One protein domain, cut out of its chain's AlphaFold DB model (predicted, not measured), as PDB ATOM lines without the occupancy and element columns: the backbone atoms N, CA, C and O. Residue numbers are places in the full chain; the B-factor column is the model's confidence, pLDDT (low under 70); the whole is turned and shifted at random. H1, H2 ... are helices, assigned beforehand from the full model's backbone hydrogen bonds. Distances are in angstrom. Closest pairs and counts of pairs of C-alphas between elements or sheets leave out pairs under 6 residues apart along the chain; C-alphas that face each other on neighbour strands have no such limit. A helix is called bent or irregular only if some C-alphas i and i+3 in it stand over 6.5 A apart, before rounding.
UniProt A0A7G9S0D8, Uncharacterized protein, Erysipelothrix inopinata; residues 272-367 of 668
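AT A GLANCE: This is residues 272 to 367 of the 668 residues of an uncharacterized protein of Erysipelothrix inopinata (UniProt A0A7G9S0D8). Two long helices, H1 and H2, lie side by side as an antiparallel hairpin, and a third, H3, folds back from the end of H2 and crosses H1 near the middle of both. The three centres make a triangle, each helix touches the other two, and a tail without a named element, residues 358 to 367, follows H3. The printed part has 96 residues with three named helices, in the order H1, H2, H3, and no named strand; the class is all helix. The whole is only just loose, close to compact, with a radius of gyration of the C-alphas of 15.2 A, and its elongated outline spans 53 by 27 by 17 A.

HOW THE PARTS SIT: H1, residues 273 to 297, touches H2, residues 306 to 328, and the two form a helical hairpin. Their lines stand at a shallow tilt of 25 degrees, opposite ways, and their closest C-alphas, those of Phe 289 and Pro 312, are 4.8 A apart. H3, residues 334 to 357, touches H2 with residues 334 to 345 alone, and these two also form a helical hairpin. They run opposite ways at a steep tilt of 41 degrees, with the closest C-alphas, those of Phe 317 and Phe 341, 7.0 A apart. H1 touches H3 with residues 279 to 287 alone, and H3 touches H1 with residues 344 to 348 alone. H1 and H3 run the same way at a steep tilt of 49 degrees; their closest C-alphas are those of Ile 283 and Val 348, at 6.7 A. Every backbone O i to N i+4 pair is within hydrogen-bond range in H1 and H3, and 17 of 19 are in H2.

IN THESE COORDINATES: H1 begins at C-alpha 273, at (28.744, -14.145, 1.218), and measures 36.5 A from first to last C-alpha. H2 begins at C-alpha 306, at (-2.721, -5.274, -3.608), and measures 31.1 A. H2 is only just irregular: C-alphas 308 and 311 are 6.9 A apart. H3 measures 33.5 A and ends at C-alpha 357, at (3.261, 7.673, 5.759).

THE WHOLE: The two C-alphas farthest apart are those of Lys 332 and Tyr 367, at 54.9 A. The printed part has no cut. The link from H1 to H2, 8 residues, is short, and the link from H2 to H3, 5 residues, is tight. The mean pLDDT of the printed part is 84.5, and the model's confidence is low, under 70, at residues 297 to 301.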
ATOM      1  N   LEU A 272      28.190 -17.150   4.178       78.31
ATOM      2  CA  LEU A 272      27.575 -15.842   4.457       78.31
ATOM      3  C   LEU A 272      27.610 -14.880   3.267       78.31
ATOM      4  O   LEU A 272      26.786 -13.973   3.191       78.31
ATOM      5  N   PHE A 273      28.536 -15.076   2.327       82.00
ATOM      6  CA  PHE A 273      28.744 -14.145   1.218       82.00
ATOM      7  C   PHE A 273      27.505 -14.034   0.321       82.00
ATOM      8  O   PHE A 273      27.008 -12.937   0.077       82.00
ATOM      9  N   PHE A 274      26.962 -15.176  -0.109       82.00
ATOM     10  CA  PHE A 274      25.786 -15.185  -0.972       82.00
ATOM     11  C   PHE A 274      24.531 -14.606  -0.298       82.00
ATOM     12  O   PHE A 274      23.926 -13.726  -0.904       82.00
ATOM     13  N   PRO A 275      24.114 -15.040   0.916       81.38
ATOM     14  CA  PRO A 275      22.905 -14.507   1.538       81.38
ATOM     15  C   PRO A 275      22.931 -12.989   1.690       81.38
ATOM     16  O   PRO A 275      21.913 -12.350   1.452       81.38
ATOM     17  N   ILE A 276      24.086 -12.408   2.031       86.38
ATOM     18  CA  ILE A 276      24.233 -10.957   2.178       86.38
ATOM     19  C   ILE A 276      24.045 -10.261   0.827       86.38
ATOM     20  O   ILE A 276      23.195  -9.384   0.710       86.38
ATOM     21  N   ILE A 277      24.790 -10.679  -0.201       87.06
ATOM     22  CA  ILE A 277      24.734 -10.039  -1.522       87.06
ATOM     23  C   ILE A 277      23.351 -10.201  -2.150       87.06
ATOM     24  O   ILE A 277      22.767  -9.217  -2.593       87.06
ATOM     25  N   ALA A 278      22.801 -11.415  -2.139       85.75
ATOM     26  CA  ALA A 278      21.479 -11.677  -2.689       85.75
ATOM     27  C   ALA A 278      20.398 -10.855  -1.974       85.75
ATOM     28  O   ALA A 278      19.560 -10.259  -2.640       85.75
ATOM     29  N   SER A 279      20.451 -10.750  -0.640       87.50
ATOM     30  CA  SER A 279      19.468  -9.958   0.111       87.50
ATOM     31  C   SER A 279      19.575  -8.468  -0.202       87.50
ATOM     32  O   SER A 279      18.556  -7.842  -0.471       87.50
ATOM     33  N   ILE A 280      20.790  -7.904  -0.220       90.50
ATOM     34  CA  ILE A 280      21.008  -6.483  -0.542       90.50
ATOM     35  C   ILE A 280      20.473  -6.157  -1.939       90.50
ATOM     36  O   ILE A 280      19.755  -5.176  -2.110       90.50
ATOM     37  N   LEU A 281      20.767  -6.991  -2.935       90.62
ATOM     38  CA  LEU A 281      20.296  -6.762  -4.303       90.62
ATOM     39  C   LEU A 281      18.792  -6.910  -4.428       90.62
ATOM     40  O   LEU A 281      18.164  -6.109  -5.109       90.62
ATOM     41  N   THR A 282      18.204  -7.908  -3.772       92.00
ATOM     42  CA  THR A 282      16.753  -8.068  -3.757       92.00
ATOM     43  C   THR A 282      16.076  -6.873  -3.101       92.00
ATOM     44  O   THR A 282      15.058  -6.430  -3.615       92.00
ATOM     45  N   ILE A 283      16.650  -6.302  -2.036       93.56
ATOM     46  CA  ILE A 283      16.159  -5.052  -1.438       93.56
ATOM     47  C   ILE A 283      16.212  -3.912  -2.462       93.56
ATOM     48  O   ILE A 283      15.203  -3.244  -2.668       93.56
ATOM     49  N   ILE A 284      17.353  -3.721  -3.132       93.25
ATOM     50  CA  ILE A 284      17.534  -2.670  -4.146       93.25
ATOM     51  C   ILE A 284      16.504  -2.816  -5.274       93.25
ATOM     52  O   ILE A 284      15.771  -1.877  -5.569       93.25
ATOM     53  N   VAL A 285      16.402  -4.011  -5.859       92.19
ATOM     54  CA  VAL A 285      15.464  -4.314  -6.947       92.19
ATOM     55  C   VAL A 285      14.016  -4.146  -6.490       92.19
ATOM     56  O   VAL A 285      13.192  -3.625  -7.235       92.19
ATOM     57  N   PHE A 286      13.687  -4.547  -5.261       94.06
ATOM     58  CA  PHE A 286      12.331  -4.398  -4.745       94.06
ATOM     59  C   PHE A 286      11.950  -2.922  -4.576       94.06
ATOM     60  O   PHE A 286      10.882  -2.523  -5.033       94.06
ATOM     61  N   ILE A 287      12.844  -2.100  -4.014       92.75
ATOM     62  CA  ILE A 287      12.650  -0.644  -3.903       92.75
ATOM     63  C   ILE A 287      12.504  -0.012  -5.291       92.75
ATOM     64  O   ILE A 287      11.593   0.791  -5.489       92.75
ATOM     65  N   TYR A 288      13.339  -0.406  -6.259       90.88
ATOM     66  CA  TYR A 288      13.243   0.071  -7.640       90.88
ATOM     67  C   TYR A 288      11.855  -0.169  -8.227       90.88
ATOM     68  O   TYR A 288      11.226   0.756  -8.727       90.88
ATOM     69  N   PHE A 289      11.354  -1.404  -8.143       90.50
ATOM     70  CA  PHE A 289      10.047  -1.722  -8.706       90.50
ATOM     71  C   PHE A 289       8.902  -1.048  -7.946       90.50
ATOM     72  O   PHE A 289       7.917  -0.690  -8.585       90.50
ATOM     73  N   ILE A 290       9.015  -0.838  -6.626       89.50
ATOM     74  CA  ILE A 290       8.042  -0.034  -5.864       89.50
ATOM     75  C   ILE A 290       7.998   1.399  -6.412       89.50
ATOM     76  O   ILE A 290       6.911   1.907  -6.684       89.50
ATOM     77  N   ALA A 291       9.160   2.027  -6.608       85.31
ATOM     78  CA  ALA A 291       9.259   3.380  -7.153       85.31
ATOM     79  C   ALA A 291       8.713   3.454  -8.587       85.31
ATOM     80  O   ALA A 291       7.809   4.232  -8.867       85.31
ATOM     81  N   PHE A 292       9.179   2.565  -9.466       84.69
ATOM     82  CA  PHE A 292       8.745   2.486 -10.859       84.69
ATOM     83  C   PHE A 292       7.230   2.279 -10.985       84.69
ATOM     84  O   PHE A 292       6.557   2.953 -11.761       84.69
ATOM     85  N   ARG A 293       6.660   1.357 -10.199       83.50
ATOM     86  CA  ARG A 293       5.221   1.069 -10.236       83.50
ATOM     87  C   ARG A 293       4.386   2.257  -9.760       83.50
ATOM     88  O   ARG A 293       3.264   2.417 -10.238       83.50
ATOM     89  N   HIS A 294       4.918   3.064  -8.848       76.69
ATOM     90  CA  HIS A 294       4.275   4.296  -8.420       76.69
ATOM     91  C   HIS A 294       4.376   5.386  -9.481       76.69
ATOM     92  O   HIS A 294       3.352   5.957  -9.829       76.69
ATOM     93  N   ASP A 295       5.551   5.611 -10.066       72.50
ATOM     94  CA  ASP A 295       5.739   6.645 -11.089       72.50
ATOM     95  C   ASP A 295       4.797   6.481 -12.289       72.50
ATOM     96  O   ASP A 295       4.337   7.479 -12.846       72.50
ATOM     97  N   VAL A 296       4.495   5.237 -12.677       73.94
ATOM     98  CA  VAL A 296       3.655   4.929 -13.846       73.94
ATOM     99  C   VAL A 296       2.149   4.988 -13.538       73.94
ATOM    100  O   VAL A 296       1.354   5.237 -14.438       73.94
ATOM    101  N   TYR A 297       1.724   4.764 -12.291       69.50
ATOM    102  CA  TYR A 297       0.309   4.488 -11.973       69.50
ATOM    103  C   TYR A 297      -0.202   5.144 -10.675       69.50
ATOM    104  O   TYR A 297      -1.300   4.811 -10.218       69.50
ATOM    105  N   SER A 298       0.564   6.051 -10.058       62.09
ATOM    106  CA  SER A 298       0.225   6.727  -8.790       62.09
ATOM    107  C   SER A 298      -1.140   7.417  -8.795       62.09
ATOM    108  O   SER A 298      -1.718   7.626  -7.733       62.09
ATOM    109  N   GLN A 299      -1.681   7.718  -9.976       55.31
ATOM    110  CA  GLN A 299      -2.965   8.392 -10.166       55.31
ATOM    111  C   GLN A 299      -4.196   7.546  -9.785       55.31
ATOM    112  O   GLN A 299      -5.286   8.099  -9.675       55.31
ATOM    113  N   TYR A 300      -4.060   6.229  -9.576       56.84
ATOM    114  CA  TYR A 300      -5.232   5.340  -9.497       56.84
ATOM    115  C   TYR A 300      -5.342   4.511  -8.214       56.84
ATOM    116  O   TYR A 300      -6.412   3.964  -7.937       56.84
ATOM    117  N   GLU A 301      -4.268   4.357  -7.428       66.00
ATOM    118  CA  GLU A 301      -4.238   3.356  -6.355       66.00
ATOM    119  C   GLU A 301      -3.442   3.782  -5.118       66.00
ATOM    120  O   GLU A 301      -2.333   4.304  -5.207       66.00
ATOM    121  N   LYS A 302      -3.985   3.458  -3.936       72.56
ATOM    122  CA  LYS A 302      -3.294   3.625  -2.648       72.56
ATOM    123  C   LYS A 302      -1.971   2.854  -2.633       72.56
ATOM    124  O   LYS A 302      -1.897   1.735  -3.141       72.56
ATOM    125  N   PHE A 303      -0.968   3.392  -1.936       75.19
ATOM    126  CA  PHE A 303       0.382   2.822  -1.859       75.19
ATOM    127  C   PHE A 303       0.419   1.324  -1.484       75.19
ATOM    128  O   PHE A 303       1.042   0.538  -2.195       75.19
ATOM    129  N   ILE A 304      -0.307   0.902  -0.435       79.19
ATOM    130  CA  ILE A 304      -0.383  -0.509   0.028       79.19
ATOM    131  C   ILE A 304      -1.537  -1.282  -0.649       79.19
ATOM    132  O   ILE A 304      -2.017  -2.296  -0.149       79.19
ATOM    133  N   SER A 305      -2.045  -0.822  -1.793       81.00
ATOM    134  CA  SER A 305      -3.029  -1.606  -2.544       81.00
ATOM    135  C   SER A 305      -2.393  -2.896  -3.059       81.00
ATOM    136  O   SER A 305      -1.257  -2.890  -3.541       81.00
ATOM    137  N   PHE A 306      -3.147  -3.999  -3.026       80.94
ATOM    138  CA  PHE A 306      -2.721  -5.274  -3.608       80.94
ATOM    139  C   PHE A 306      -2.232  -5.081  -5.050       80.94
ATOM    140  O   PHE A 306      -1.135  -5.501  -5.395       80.94
ATOM    141  N   LYS A 307      -2.991  -4.341  -5.865       80.12
ATOM    142  CA  LYS A 307      -2.663  -4.073  -7.272       80.12
ATOM    143  C   LYS A 307      -1.358  -3.277  -7.463       80.12
ATOM    144  O   LYS A 307      -0.647  -3.527  -8.440       80.12
ATOM    145  N   ASN A 308      -1.005  -2.401  -6.520       82.25
ATOM    146  CA  ASN A 308       0.237  -1.625  -6.550       82.25
ATOM    147  C   ASN A 308       1.455  -2.460  -6.106       82.25
ATOM    148  O   ASN A 308       2.555  -2.272  -6.614       82.25
ATOM    149  N   LEU A 309       1.266  -3.430  -5.202       87.81
ATOM    150  CA  LEU A 309       2.352  -4.270  -4.679       87.81
ATOM    151  C   LEU A 309       2.584  -5.570  -5.460       87.81
ATOM    152  O   LEU A 309       3.678  -6.128  -5.368       87.81
ATOM    153  N   THR A 310       1.621  -6.047  -6.257       88.00
ATOM    154  CA  THR A 310       1.746  -7.322  -6.989       88.00
ATOM    155  C   THR A 310       2.940  -7.349  -7.942       88.00
ATOM    156  O   THR A 310       3.736  -8.282  -7.882       88.00
ATOM    157  N   ILE A 311       3.101  -6.332  -8.801       88.75
ATOM    158  CA  ILE A 311       4.212  -6.292  -9.770       88.75
ATOM    159  C   ILE A 311       5.569  -6.196  -9.048       88.75
ATOM    160  O   ILE A 311       6.420  -7.048  -9.307       88.75
ATOM    161  N   PRO A 312       5.785  -5.259  -8.099       91.38
ATOM    162  CA  PRO A 312       7.040  -5.204  -7.353       91.38
ATOM    163  C   PRO A 312       7.371  -6.491  -6.599       91.38
ATOM    164  O   PRO A 312       8.519  -6.939  -6.623       91.38
ATOM    165  N   LEU A 313       6.373  -7.113  -5.964       92.69
ATOM    166  CA  LEU A 313       6.558  -8.348  -5.210       92.69
ATOM    167  C   LEU A 313       6.942  -9.516  -6.123       92.69
ATOM    168  O   LEU A 313       7.892 -10.235  -5.817       92.69
ATOM    169  N   LEU A 314       6.236  -9.695  -7.245       91.38
ATOM    170  CA  LEU A 314       6.529 -10.754  -8.211       91.38
ATOM    171  C   LEU A 314       7.909 -10.563  -8.845       91.38
ATOM    172  O   LEU A 314       8.681 -11.517  -8.899       91.38
ATOM    173  N   SER A 315       8.259  -9.343  -9.255       90.81
ATOM    174  CA  SER A 315       9.571  -9.049  -9.841       90.81
ATOM    175  C   SER A 315      10.712  -9.309  -8.853       90.81
ATOM    176  O   SER A 315      11.683  -9.988  -9.193       90.81
ATOM    177  N   ALA A 316      10.585  -8.840  -7.606       92.31
ATOM    178  CA  ALA A 316      11.581  -9.090  -6.564       92.31
ATOM    179  C   ALA A 316      11.684 -10.583  -6.210       92.31
ATOM    180  O   ALA A 316      12.787 -11.088  -5.981       92.31
ATOM    181  N   PHE A 317      10.555 -11.298  -6.204       91.00
ATOM    182  CA  PHE A 317      10.512 -12.734  -5.949       91.00
ATOM    183  C   PHE A 317      11.219 -13.521  -7.050       91.00
ATOM    184  O   PHE A 317      12.093 -14.331  -6.746       91.00
ATOM    185  N   VAL A 318      10.896 -13.253  -8.320       90.69
ATOM    186  CA  VAL A 318      11.552 -13.883  -9.474       90.69
ATOM    187  C   VAL A 318      13.054 -13.620  -9.426       90.69
ATOM    188  O   VAL A 318      13.840 -14.556  -9.559       90.69
ATOM    189  N   PHE A 319      13.465 -12.382  -9.150       90.19
ATOM    190  CA  PHE A 319      14.878 -12.026  -9.039       90.19
ATOM    191  C   PHE A 319      15.594 -12.795  -7.914       90.19
ATOM    192  O   PHE A 319      16.647 -13.398  -8.141       90.19
ATOM    193  N   TYR A 320      15.012 -12.842  -6.710       90.50
ATOM    194  CA  TYR A 320      15.568 -13.600  -5.583       90.50
ATOM    195  C   TYR A 320      15.639 -15.105  -5.877       90.50
ATOM    196  O   TYR A 320      16.630 -15.769  -5.559       90.50
ATOM    197  N   LEU A 321      14.603 -15.647  -6.519       87.50
ATOM    198  CA  LEU A 321      14.519 -17.050  -6.901       87.50
ATOM    199  C   LEU A 321      15.615 -17.399  -7.915       87.50
ATOM    200  O   LEU A 321      16.320 -18.387  -7.712       87.50
ATOM    201  N   VAL A 322      15.825 -16.567  -8.942       87.75
ATOM    202  CA  VAL A 322      16.906 -16.736  -9.927       87.75
ATOM    203  C   VAL A 322      18.272 -16.760  -9.239       87.75
ATOM    204  O   VAL A 322      19.035 -17.705  -9.450       87.75
ATOM    205  N   LEU A 323      18.570 -15.797  -8.356       85.19
ATOM    206  CA  LEU A 323      19.829 -15.790  -7.600       85.19
ATOM    207  C   LEU A 323      20.001 -17.064  -6.763       85.19
ATOM    208  O   LEU A 323      21.087 -17.648  -6.726       85.19
ATOM    209  N   ASN A 324      18.930 -17.531  -6.117       83.94
ATOM    210  CA  ASN A 324      18.999 -18.726  -5.288       83.94
ATOM    211  C   ASN A 324      19.134 -20.024  -6.102       83.94
ATOM    212  O   ASN A 324      19.861 -20.921  -5.679       83.94
ATOM    213  N   ILE A 325      18.510 -20.121  -7.282       83.31
ATOM    214  CA  ILE A 325      18.718 -21.242  -8.214       83.31
ATOM    215  C   ILE A 325      20.165 -21.268  -8.705       83.31
ATOM    216  O   ILE A 325      20.772 -22.340  -8.738       83.31
ATOM    217  N   ILE A 326      20.732 -20.111  -9.061       81.69
ATOM    218  CA  ILE A 326      22.129 -20.017  -9.509       81.69
ATOM    219  C   ILE A 326      23.069 -20.531  -8.416       81.69
ATOM    220  O   ILE A 326      23.981 -21.305  -8.710       81.69
ATOM    221  N   LYS A 327      22.813 -20.165  -7.154       77.81
ATOM    222  CA  LYS A 327      23.583 -20.670  -6.014       77.81
ATOM    223  C   LYS A 327      23.440 -22.170  -5.825       77.81
ATOM    224  O   LYS A 327      24.445 -22.872  -5.770       77.81
ATOM    225  N   ASP A 328      22.217 -22.642  -5.605       76.25
ATOM    226  CA  ASP A 328      21.998 -24.008  -5.129       76.25
ATOM    227  C   ASP A 328      22.138 -25.019  -6.280       76.25
ATOM    228  O   ASP A 328      22.153 -26.227  -6.039       76.25
ATOM    229  N   ARG A 329      22.217 -24.535  -7.537       76.62
ATOM    230  CA  ARG A 329      22.165 -25.322  -8.785       76.62
ATOM    231  C   ARG A 329      20.994 -26.316  -8.790       76.62
ATOM    232  O   ARG A 329      21.015 -27.331  -9.480       76.62
ATOM    233  N   SER A 330      19.983 -26.047  -7.966       76.12
ATOM    234  CA  SER A 330      18.918 -26.968  -7.603       76.12
ATOM    235  C   SER A 330      17.727 -26.199  -7.049       76.12
ATOM    236  O   SER A 330      17.871 -25.188  -6.367       76.12
ATOM    237  N   THR A 331      16.537 -26.726  -7.301       75.75
ATOM    238  CA  THR A 331      15.253 -26.203  -6.822       75.75
ATOM    239  C   THR A 331      14.806 -26.832  -5.497       75.75
ATOM    240  O   THR A 331      13.764 -26.471  -4.957       75.75
ATOM    241  N   LYS A 332      15.592 -27.753  -4.922       72.44
ATOM    242  CA  LYS A 332      15.199 -28.525  -3.726       72.44
ATOM    243  C   LYS A 332      14.930 -27.666  -2.480       72.44
ATOM    244  O   LYS A 332      14.156 -28.076  -1.626       72.44
ATOM    245  N   ASN A 333      15.520 -26.471  -2.394       74.56
ATOM    246  CA  ASN A 333      15.412 -25.583  -1.230       74.56
ATOM    247  C   ASN A 333      14.442 -24.401  -1.416       74.56
ATOM    248  O   ASN A 333      14.468 -23.476  -0.605       74.56
ATOM    249  N   ILE A 334      13.571 -24.412  -2.437       80.44
ATOM    250  CA  ILE A 334      12.681 -23.275  -2.757       80.44
ATOM    251  C   ILE A 334      11.846 -22.813  -1.551       80.44
ATOM    252  O   ILE A 334      11.723 -21.610  -1.340       80.44
ATOM    253  N   PHE A 335      11.332 -23.724  -0.717       81.50
ATOM    254  CA  PHE A 335      10.542 -23.346   0.465       81.50
ATOM    255  C   PHE A 335      11.336 -22.521   1.483       81.50
ATOM    256  O   PHE A 335      10.837 -21.523   1.997       81.50
ATOM    257  N   LYS A 336      12.592 -22.893   1.756       81.75
ATOM    258  CA  LYS A 336      13.462 -22.117   2.653       81.75
ATOM    259  C   LYS A 336      13.754 -20.735   2.064       81.75
ATOM    260  O   LYS A 336      13.782 -19.743   2.787       81.75
ATOM    261  N   SER A 337      13.928 -20.671   0.749       81.25
ATOM    262  CA  SER A 337      14.135 -19.423   0.016       81.25
ATOM    263  C   SER A 337      12.892 -18.534   0.047       81.25
ATOM    264  O   SER A 337      13.022 -17.328   0.221       81.25
ATOM    265  N   LEU A 338      11.692 -19.113  -0.005       84.88
ATOM    266  CA  LEU A 338      10.432 -18.384   0.136       84.88
ATOM    267  C   LEU A 338      10.304 -17.718   1.517       84.88
ATOM    268  O   LEU A 338       9.917 -16.558   1.596       84.88
ATOM    269  N   VAL A 339      10.686 -18.412   2.595       86.44
ATOM    270  CA  VAL A 339      10.673 -17.848   3.961       86.44
ATOM    271  C   VAL A 339      11.671 -16.693   4.101       86.44
ATOM    272  O   VAL A 339      11.339 -15.637   4.646       86.44
ATOM    273  N   ASN A 340      12.884 -16.861   3.567       86.69
ATOM    274  CA  ASN A 340      13.900 -15.807   3.578       86.69
ATOM    275  C   ASN A 340      13.450 -14.581   2.773       86.69
ATOM    276  O   ASN A 340      13.589 -13.453   3.242       86.69
ATOM    277  N   PHE A 341      12.875 -14.801   1.588       90.56
ATOM    278  CA  PHE A 341      12.295 -13.738   0.776       90.56
ATOM    279  C   PHE A 341      11.168 -13.020   1.520       90.56
ATOM    280  O   PHE A 341      11.201 -11.800   1.613       90.56
ATOM    281  N   GLY A 342      10.242 -13.761   2.141       91.12
ATOM    282  CA  GLY A 342       9.165 -13.182   2.945       91.12
ATOM    283  C   GLY A 342       9.684 -12.262   4.052       91.12
ATOM    284  O   GLY A 342       9.138 -11.182   4.262       91.12
ATOM    285  N   THR A 343      10.794 -12.629   4.700       90.00
ATOM    286  CA  THR A 343      11.444 -11.778   5.710       90.00
ATOM    287  C   THR A 343      11.965 -10.472   5.102       90.00
ATOM    288  O   THR A 343      11.706  -9.397   5.641       90.00
ATOM    289  N   ILE A 344      12.655 -10.548   3.959       92.31
ATOM    290  CA  ILE A 344      13.159  -9.371   3.232       92.31
ATOM    291  C   ILE A 344      11.995  -8.465   2.820       92.31
ATOM    292  O   ILE A 344      12.044  -7.258   3.050       92.31
ATOM    293  N   THR A 345      10.930  -9.043   2.263       92.94
ATOM    294  CA  THR A 345       9.732  -8.318   1.841       92.94
ATOM    295  C   THR A 345       9.110  -7.547   2.997       92.94
ATOM    296  O   THR A 345       8.851  -6.357   2.851       92.94
ATOM    297  N   VAL A 346       8.900  -8.192   4.151       93.75
ATOM    298  CA  VAL A 346       8.309  -7.537   5.329       93.75
ATOM    299  C   VAL A 346       9.175  -6.366   5.790       93.75
ATOM    300  O   VAL A 346       8.648  -5.282   6.016       93.75
ATOM    301  N   ILE A 347      10.498  -6.546   5.868       93.75
ATOM    302  CA  ILE A 347      11.422  -5.477   6.280       93.75
ATOM    303  C   ILE A 347      11.343  -4.284   5.321       93.75
ATOM    304  O   ILE A 347      11.184  -3.149   5.771       93.75
ATOM    305  N   VAL A 348      11.422  -4.525   4.009       93.12
ATOM    306  CA  VAL A 348      11.379  -3.450   3.005       93.12
ATOM    307  C   VAL A 348      10.031  -2.738   3.025       93.12
ATOM    308  O   VAL A 348      10.002  -1.513   3.052       93.12
ATOM    309  N   LEU A 349       8.920  -3.478   3.082       92.31
ATOM    310  CA  LEU A 349       7.586  -2.880   3.139       92.31
ATOM    311  C   LEU A 349       7.392  -2.034   4.396       92.31
ATOM    312  O   LEU A 349       6.834  -0.946   4.293       92.31
ATOM    313  N   VAL A 350       7.869  -2.486   5.561       93.31
ATOM    314  CA  VAL A 350       7.806  -1.699   6.801       93.31
ATOM    315  C   VAL A 350       8.602  -0.404   6.651       93.31
ATOM    316  O   VAL A 350       8.065   0.665   6.923       93.31
ATOM    317  N   ILE A 351       9.846  -0.469   6.163       92.00
ATOM    318  CA  ILE A 351      10.697   0.719   5.988       92.00
ATOM    319  C   ILE A 351      10.083   1.695   4.975       92.00
ATOM    320  O   ILE A 351       9.933   2.877   5.279       92.00
ATOM    321  N   CYS A 352       9.685   1.215   3.796       90.56
ATOM    322  CA  CYS A 352       9.080   2.049   2.760       90.56
ATOM    323  C   CYS A 352       7.754   2.663   3.226       90.56
ATOM    324  O   CYS A 352       7.525   3.846   2.994       90.56
ATOM    325  N   SER A 353       6.913   1.898   3.930       89.31
ATOM    326  CA  SER A 353       5.647   2.405   4.476       89.31
ATOM    327  C   SER A 353       5.882   3.464   5.548       89.31
ATOM    328  O   SER A 353       5.201   4.484   5.548       89.31
ATOM    329  N   LEU A 354       6.862   3.267   6.438       90.50
ATOM    330  CA  LEU A 354       7.233   4.274   7.435       90.50
ATOM    331  C   LEU A 354       7.661   5.580   6.762       90.50
ATOM    332  O   LEU A 354       7.186   6.641   7.154       90.50
ATOM    333  N   ILE A 355       8.506   5.521   5.730       88.88
ATOM    334  CA  ILE A 355       8.954   6.717   5.001       88.88
ATOM    335  C   ILE A 355       7.778   7.397   4.288       88.88
ATOM    336  O   ILE A 355       7.627   8.611   4.401       88.88
ATOM    337  N   TYR A 356       6.928   6.622   3.610       85.31
ATOM    338  CA  TYR A 356       5.770   7.136   2.879       85.31
ATOM    339  C   TYR A 356       4.756   7.819   3.812       85.31
ATOM    340  O   TYR A 356       4.457   8.999   3.649       85.31
ATOM    341  N   PHE A 357       4.284   7.127   4.856       84.81
ATOM    342  CA  PHE A 357       3.261   7.673   5.759       84.81
ATOM    343  C   PHE A 357       3.762   8.832   6.620       84.81
ATOM    344  O   PHE A 357       2.984   9.711   6.978       84.81
ATOM    345  N   THR A 358       5.054   8.863   6.949       86.19
ATOM    346  CA  THR A 358       5.642   9.998   7.675       86.19
ATOM    347  C   THR A 358       6.019  11.162   6.757       86.19
ATOM    348  O   THR A 358       6.566  12.148   7.250       86.19
ATOM    349  N   LYS A 359       5.763  11.066   5.441       83.19
ATOM    350  CA  LYS A 359       6.199  12.039   4.424       83.19
ATOM    351  C   LYS A 359       7.695  12.373   4.560       83.19
ATOM    352  O   LYS A 359       8.100  13.533   4.670       83.19
ATOM    353  N   GLY A 360       8.513  11.324   4.667       80.31
ATOM    354  CA  GLY A 360       9.954  11.418   4.904       80.31
ATOM    355  C   GLY A 360      10.305  11.964   6.288       80.31
ATOM    356  O   GLY A 360      11.126  12.870   6.389       80.31
ATOM    357  N   PHE A 361       9.678  11.458   7.356       85.94
ATOM    358  CA  PHE A 361       9.865  11.953   8.730       85.94
ATOM    359  C   PHE A 361       9.572  13.459   8.885       85.94
ATOM    360  O   PHE A 361      10.287  14.182   9.578       85.94
ATOM    361  N   GLY A 362       8.526  13.944   8.211       82.50
ATOM    362  CA  GLY A 362       8.126  15.352   8.202       82.50
ATOM    363  C   GLY A 362       8.929  16.228   7.239       82.50
ATOM    364  O   GLY A 362       8.780  17.449   7.264       82.50
ATOM    365  N   PHE A 363       9.767  15.638   6.378       85.44
ATOM    366  CA  PHE A 363      10.556  16.379   5.394       85.44
ATOM    367  C   PHE A 363       9.682  17.240   4.472       85.44
ATOM    368  O   PHE A 363      10.010  18.414   4.270       85.44
ATOM    369  N   SER A 364       8.577  16.674   3.970       83.50
ATOM    370  CA  SER A 364       7.661  17.342   3.033       83.50
ATOM    371  C   SER A 364       6.886  18.504   3.654       83.50
ATOM    372  O   SER A 364       6.563  19.453   2.957       83.50
ATOM    373  N   ASN A 365       6.614  18.458   4.961       83.62
ATOM    374  CA  ASN A 365       5.779  19.456   5.643       83.62
ATOM    375  C   ASN A 365       6.592  20.613   6.248       83.62
ATOM    376  O   ASN A 365       6.042  21.491   6.908       83.62
ATOM    377  N   ARG A 366       7.918  20.586   6.105       85.38
ATOM    378  CA  ARG A 366       8.818  21.559   6.722       85.38
ATOM    379  C   ARG A 366       9.041  22.740   5.782       85.38
ATOM    380  O   ARG A 366       9.437  22.532   4.639       85.38
ATOM    381  N   TYR A 367       8.924  23.952   6.311       84.81
ATOM    382  CA  TYR A 367       9.339  25.216   5.696       84.81
ATOM    383  C   TYR A 367      10.130  26.051   6.725       84.81
ATOM    384  O   TYR A 367       9.924  25.872   7.931       84.81
TER     385      TYR A 367